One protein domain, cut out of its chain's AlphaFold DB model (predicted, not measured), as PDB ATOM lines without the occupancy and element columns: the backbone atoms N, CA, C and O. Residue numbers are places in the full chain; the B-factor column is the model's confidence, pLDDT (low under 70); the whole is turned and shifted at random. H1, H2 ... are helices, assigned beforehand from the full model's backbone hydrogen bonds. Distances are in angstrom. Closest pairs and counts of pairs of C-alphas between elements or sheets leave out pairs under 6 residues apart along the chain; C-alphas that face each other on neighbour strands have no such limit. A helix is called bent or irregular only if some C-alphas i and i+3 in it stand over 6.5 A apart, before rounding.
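AT A GLANCE: This is residues 105 to 150 of the 150 residues of an uncharacterized protein of Flavobacteriales bacterium (UniProt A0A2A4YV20). One long helix, H1, makes nearly the whole length of this model, and at its far end the printed part turns off sideways into a short tail with the small helix H2, so that the outline is a thin L with no core. The printed part has 46 residues, with two named helices in the order H1, H2 and no named strand; the class is all helix, with 37 residues in the named helices. The whole is extended, with a radius of gyration of the C-alphas of 18.1 A, and the C-alphas span 52 by 22 by 8 A, a rod.

HOW THE PARTS SIT: The longest helix is H1, residues 107 to 138, and a tight link of 4 residues leads from it to H2, residues 143 to 147. H1 and H2 are apart, but only just: their closest C-alphas are 8.1 A from each other. Residues 105 to 150, of which 107 to 138 belong to H1 and 143 to 147 to H2, stand free: within 10 A of each of their C-alphas lie only C-alphas fewer than 8 residues away along the chain. Of the O i to N i+4 pairs, 23 of 28 are within hydrogen-bond range in H1 and 0 of 1 in H2, where 1 of 2 O i to N i+3 pairs is within range.

IN THESE COORDINATES: H1 runs 47.8 A from C-alpha 107 at (27.199, -134.216, -20.367) to C-alpha 138 at (9.591, -90.178, -14.233). It is neither bent nor irregular, but only just: C-alphas 126 and 129 are 6.0 A apart. H2 measures 6.9 A from its first to its last C-alpha and ends with C-alpha 147 at (22.813, -89.035, -27.519).

THE WHOLE: The two C-alphas farthest apart, those of Met 105 and Asp 140, are 52.8 A from each other. The C-alphas of Met 105 and Leu 150, the chain's last residue, are 46.8 A apart. The printed part has no cut. Its mean pLDDT is 70.0, and residue 105, residues 121 to 133 and residues 143 to 150 are under 70.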
ATOM      1  N   MET A 105      32.767-135.886 -16.755       69.50
ATOM      2  CA  MET A 105      31.630-135.056 -16.380       69.50
ATOM      3  C   MET A 105      30.427-135.564 -17.169       69.50
ATOM      4  O   MET A 105      30.527-135.738 -18.380       69.50
ATOM      5  N   ASP A 106      29.313-135.831 -16.490       79.88
ATOM      6  CA  ASP A 106      28.083-136.202 -17.183       79.88
ATOM      7  C   ASP A 106      27.654-135.019 -18.065       79.88
ATOM      8  O   ASP A 106      27.374-133.931 -17.551       79.88
ATOM      9  N   ASP A 107      27.621-135.222 -19.385       81.12
ATOM     10  CA  ASP A 107      27.199-134.216 -20.367       81.12
ATOM     11  C   ASP A 107      25.827-133.616 -20.007       81.12
ATOM     12  O   ASP A 107      25.561-132.447 -20.297       81.12
ATOM     13  N   TYR A 108      24.968-134.387 -19.326       83.06
ATOM     14  CA  TYR A 108      23.679-133.916 -18.829       83.06
ATOM     15  C   TYR A 108      23.823-132.834 -17.748       83.06
ATOM     16  O   TYR A 108      23.126-131.824 -17.807       83.06
ATOM     17  N   LEU A 109      24.755-132.995 -16.802       82.56
ATOM     18  CA  LEU A 109      25.007-132.006 -15.744       82.56
ATOM     19  C   LEU A 109      25.603-130.714 -16.309       82.56
ATOM     20  O   LEU A 109      25.281-129.624 -15.839       82.56
ATOM     21  N   VAL A 110      26.451-130.826 -17.336       84.19
ATOM     22  CA  VAL A 110      27.011-129.660 -18.035       84.19
ATOM     23  C   VAL A 110      25.913-128.905 -18.783       84.19
ATOM     24  O   VAL A 110      25.860-127.676 -18.720       84.19
ATOM     25  N   TYR A 111      25.018-129.629 -19.465       86.06
ATOM     26  CA  TYR A 111      23.883-129.031 -20.167       86.06
ATOM     27  C   TYR A 111      22.917-128.330 -19.206       86.06
ATOM     28  O   TYR A 111      22.520-127.199 -19.472       86.06
ATOM     29  N   GLU A 112      22.575-128.968 -18.085       87.00
ATOM     30  CA  GLU A 112      21.699-128.393 -17.058       87.00
ATOM     31  C   GLU A 112      22.300-127.111 -16.470       87.00
ATOM     32  O   GLU A 112      21.637-126.078 -16.464       87.00
ATOM     33  N   ALA A 113      23.578-127.139 -16.076       86.81
ATOM     34  CA  ALA A 113      24.258-125.963 -15.538       86.81
ATOM     35  C   ALA A 113      24.297-124.800 -16.544       86.81
ATOM     36  O   ALA A 113      24.075-123.649 -16.175       86.81
ATOM     37  N   PHE A 114      24.548-125.093 -17.823       85.56
ATOM     38  CA  PHE A 114      24.552-124.074 -18.871       85.56
ATOM     39  C   PHE A 114      23.149-123.509 -19.135       85.56
ATOM     40  O   PHE A 114      23.002-122.303 -19.312       85.56
ATOM     41  N   ALA A 115      22.117-124.358 -19.123       88.69
ATOM     42  CA  ALA A 115      20.729-123.929 -19.263       88.69
ATOM     43  C   ALA A 115      20.297-123.015 -18.106       88.69
ATOM     44  O   ALA A 115      19.692-121.980 -18.354       88.69
ATOM     45  N   THR A 116      20.674-123.338 -16.864       87.50
ATOM     46  CA  THR A 116      20.387-122.492 -15.695       87.50
ATOM     47  C   THR A 116      21.048-121.117 -15.796       87.50
ATOM     48  O   THR A 116      20.398-120.118 -15.514       87.50
ATOM     49  N   ILE A 117      22.307-121.045 -16.243       86.69
ATOM     50  CA  ILE A 117      23.013-119.764 -16.429       86.69
ATOM     51  C   ILE A 117      22.321-118.907 -17.499       86.69
ATOM     52  O   ILE A 117      22.144-117.708 -17.301       86.69
ATOM     53  N   LEU A 118      21.896-119.514 -18.612       82.88
ATOM     54  CA  LEU A 118      21.157-118.803 -19.659       82.88
ATOM     55  C   LEU A 118      19.783-118.321 -19.176       82.88
ATOM     56  O   LEU A 118      19.372-117.218 -19.521       82.88
ATOM     57  N   GLU A 119      19.078-119.126 -18.379       79.62
ATOM     58  CA  GLU A 119      17.795-118.734 -17.788       79.62
ATOM     59  C   GLU A 119      17.950-117.600 -16.758       79.62
ATOM     60  O   GLU A 119      17.069-116.743 -16.663       79.62
ATOM     61  N   GLU A 120      19.054-117.545 -16.005       73.12
ATOM     62  CA  GLU A 120      19.374-116.402 -15.134       73.12
ATOM     63  C   GLU A 120      19.681-115.135 -15.952       73.12
ATOM     64  O   GLU A 120      19.129-114.073 -15.661       73.12
ATOM     65  N   GLU A 121      20.472-115.245 -17.023       64.62
ATOM     66  CA  GLU A 121      20.836-114.115 -17.894       64.62
ATOM     67  C   GLU A 121      19.618-113.543 -18.663       64.62
ATOM     68  O   GLU A 121      19.481-112.328 -18.852       64.62
ATOM     69  N   GLU A 122      18.669-114.401 -19.057       59.22
ATOM     70  CA  GLU A 122      17.408-113.989 -19.691       59.22
ATOM     71  C   GLU A 122      16.446-113.310 -18.694       59.22
ATOM     72  O   GLU A 122      15.710-112.392 -19.065       59.22
ATOM     73  N   ASN A 123      16.476-113.690 -17.411       55.84
ATOM     74  CA  ASN A 123      15.643-113.057 -16.381       55.84
ATOM     75  C   ASN A 123      16.194-111.707 -15.890       55.84
ATOM     76  O   ASN A 123      15.398-110.836 -15.535       55.84
ATOM     77  N   GLU A 124      17.513-111.484 -15.901       53.12
ATOM     78  CA  GLU A 124      18.095-110.174 -15.560       53.12
ATOM     79  C   GLU A 124      17.832-109.124 -16.657       53.12
ATOM     80  O   GLU A 124      17.461-107.984 -16.371       53.12
ATOM     81  N   THR A 125      17.911-109.509 -17.933       49.94
ATOM     82  CA  THR A 125      17.768-108.567 -19.063       49.94
ATOM     83  C   THR A 125      16.338-108.063 -19.310       49.94
ATOM     84  O   THR A 125      16.154-106.980 -19.879       49.94
ATOM     85  N   ALA A 126      15.312-108.800 -18.870       47.53
ATOM     86  CA  ALA A 126      13.918-108.367 -18.975       47.53
ATOM     87  C   ALA A 126      13.502-107.377 -17.867       47.53
ATOM     88  O   ALA A 126      12.654-106.523 -18.114       47.53
ATOM     89  N   SER A 127      14.102-107.459 -16.673       51.06
ATOM     90  CA  SER A 127      13.742-106.609 -15.526       51.06
ATOM     91  C   SER A 127      14.393-105.220 -15.579       51.06
ATOM     92  O   SER A 127      13.742-104.225 -15.255       51.06
ATOM     93  N   ASP A 128      15.648-105.124 -16.030       52.09
ATOM     94  CA  ASP A 128      16.405-103.860 -16.028       52.09
ATOM     95  C   ASP A 128      15.899-102.839 -17.060       52.09
ATOM     96  O   ASP A 128      15.937-101.626 -16.831       52.09
ATOM     97  N   ASN A 129      15.390-103.309 -18.205       57.41
ATOM     98  CA  ASN A 129      14.890-102.419 -19.253       57.41
ATOM     99  C   ASN A 129      13.656-101.635 -18.793       57.41
ATOM    100  O   ASN A 129      13.548-100.444 -19.083       57.41
ATOM    101  N   ASP A 130      12.755-102.266 -18.042       63.06
ATOM    102  CA  ASP A 130      11.554-101.604 -17.536       63.06
ATOM    103  C   ASP A 130      11.893-100.580 -16.440       63.06
ATOM    104  O   ASP A 130      11.271 -99.518 -16.380       63.06
ATOM    105  N   GLU A 131      12.905-100.840 -15.606       65.75
ATOM    106  CA  GLU A 131      13.376 -99.879 -14.599       65.75
ATOM    107  C   GLU A 131      13.999 -98.637 -15.252       65.75
ATOM    108  O   GLU A 131      13.645 -97.509 -14.895       65.75
ATOM    109  N   TYR A 132      14.851 -98.820 -16.264       64.62
ATOM    110  CA  TYR A 132      15.474 -97.702 -16.978       64.62
ATOM    111  C   TYR A 132      14.446 -96.881 -17.771       64.62
ATOM    112  O   TYR A 132      14.464 -95.648 -17.729       64.62
ATOM    113  N   ILE A 133      13.499 -97.549 -18.440       66.31
ATOM    114  CA  ILE A 133      12.383 -96.897 -19.142       66.31
ATOM    115  C   ILE A 133      11.542 -96.076 -18.153       66.31
ATOM    116  O   ILE A 133      11.238 -94.913 -18.426       66.31
ATOM    117  N   ASN A 134      11.201 -96.637 -16.990       72.50
ATOM    118  CA  ASN A 134      10.423 -95.931 -15.972       72.50
ATOM    119  C   ASN A 134      11.187 -94.737 -15.380       72.50
ATOM    120  O   ASN A 134      10.598 -93.671 -15.210       72.50
ATOM    121  N   TYR A 135      12.492 -94.871 -15.137       75.81
ATOM    122  CA  TYR A 135      13.334 -93.777 -14.653       75.81
ATOM    123  C   TYR A 135      13.388 -92.596 -15.636       75.81
ATOM    124  O   TYR A 135      13.287 -91.437 -15.217       75.81
ATOM    125  N   LEU A 136      13.509 -92.876 -16.940       76.44
ATOM    126  CA  LEU A 136      13.497 -91.849 -17.988       76.44
ATOM    127  C   LEU A 136      12.141 -91.135 -18.081       76.44
ATOM    128  O   LEU A 136      12.107 -89.918 -18.255       76.44
ATOM    129  N   ILE A 137      11.038 -91.874 -17.916       76.50
ATOM    130  CA  ILE A 137       9.677 -91.319 -17.912       76.50
ATOM    131  C   ILE A 137       9.439 -90.444 -16.674       76.50
ATOM    132  O   ILE A 137       8.886 -89.354 -16.794       76.50
ATOM    133  N   GLU A 138       9.848 -90.895 -15.488       74.19
ATOM    134  CA  GLU A 138       9.591 -90.178 -14.233       74.19
ATOM    135  C   GLU A 138      10.388 -88.869 -14.126       74.19
ATOM    136  O   GLU A 138       9.918 -87.899 -13.529       74.19
ATOM    137  N   ASN A 139      11.565 -88.813 -14.753       75.75
ATOM    138  CA  ASN A 139      12.411 -87.619 -14.781       75.75
ATOM    139  C   ASN A 139      12.245 -86.771 -16.058       75.75
ATOM    140  O   ASN A 139      12.953 -85.777 -16.204       75.75
ATOM    141  N   ASP A 140      11.321 -87.141 -16.956       73.19
ATOM    142  CA  ASP A 140      11.018 -86.447 -18.222       73.19
ATOM    143  C   ASP A 140      12.276 -86.189 -19.084       73.19
ATOM    144  O   ASP A 140      12.461 -85.126 -19.685       73.19
ATOM    145  N   ILE A 141      13.200 -87.158 -19.093       70.88
ATOM    146  CA  ILE A 141      14.487 -87.045 -19.789       70.88
ATOM    147  C   ILE A 141      14.288 -87.446 -21.254       70.88
ATOM    148  O   ILE A 141      14.027 -88.609 -21.565       70.88
ATOM    149  N   ASP A 142      14.443 -86.491 -22.175       71.69
ATOM    150  CA  ASP A 142      14.386 -86.761 -23.616       71.69
ATOM    151  C   ASP A 142      15.613 -87.577 -24.052       71.69
ATOM    152  O   ASP A 142      16.754 -87.136 -23.899       71.69
ATOM    153  N   ILE A 143      15.373 -88.751 -24.646       63.56
ATOM    154  CA  ILE A 143      16.396 -89.669 -25.175       63.56
ATOM    155  C   ILE A 143      17.368 -88.952 -26.123       63.56
ATOM    156  O   ILE A 143      18.556 -89.276 -26.158       63.56
ATOM    157  N   ASN A 144      16.898 -87.938 -26.854       66.00
ATOM    158  CA  ASN A 144      17.747 -87.165 -27.761       66.00
ATOM    159  C   ASN A 144      18.822 -86.349 -27.021       66.00
ATOM    160  O   ASN A 144      19.878 -86.091 -27.590       66.00
ATOM    161  N   SER A 145      18.594 -85.994 -25.753       64.75
ATOM    162  CA  SER A 145      19.561 -85.253 -24.930       64.75
ATOM    163  C   SER A 145      20.726 -86.133 -24.462       64.75
ATOM    164  O   SER A 145      21.817 -85.628 -24.237       64.75
ATOM    165  N   ILE A 146      20.518 -87.449 -24.351       65.81
ATOM    166  CA  ILE A 146      21.545 -88.415 -23.922       65.81
ATOM    167  C   ILE A 146      22.510 -88.737 -25.076       65.81
ATOM    168  O   ILE A 146      23.698 -88.951 -24.858       65.81
ATOM    169  N   ILE A 147      22.013 -88.740 -26.319       60.97
ATOM    170  CA  ILE A 147      22.813 -89.035 -27.519       60.97
ATOM    171  C   ILE A 147      23.798 -87.900 -27.847       60.97
ATOM    172  O   ILE A 147      24.853 -88.168 -28.410       60.97
ATOM    173  N   GLU A 148      23.487 -86.649 -27.494       58.81
ATOM    174  CA  GLU A 148      24.396 -85.511 -27.717       58.81
ATOM    175  C   GLU A 148      25.560 -85.435 -26.709       58.81
ATOM    176  O   GLU A 148      26.516 -84.696 -26.948       58.81
ATOM    177  N   GLU A 149      25.508 -86.190 -25.604       56.34
ATOM    178  CA  GLU A 149      26.537 -86.195 -24.550       56.34
ATOM    179  C   GLU A 149      27.540 -87.369 -24.644       56.34
ATOM    180  O   GLU A 149      28.462 -87.451 -23.828       56.34
ATOM    181  N   LEU A 150      27.392 -88.245 -25.648       43.94
ATOM    182  CA  LEU A 150      28.321 -89.337 -25.996       43.94
ATOM    183  C   LEU A 150      29.248 -88.951 -27.159       43.94
ATOM    184  O   LEU A 150      30.456 -89.277 -27.068       43.94
TER     185      LEU A 150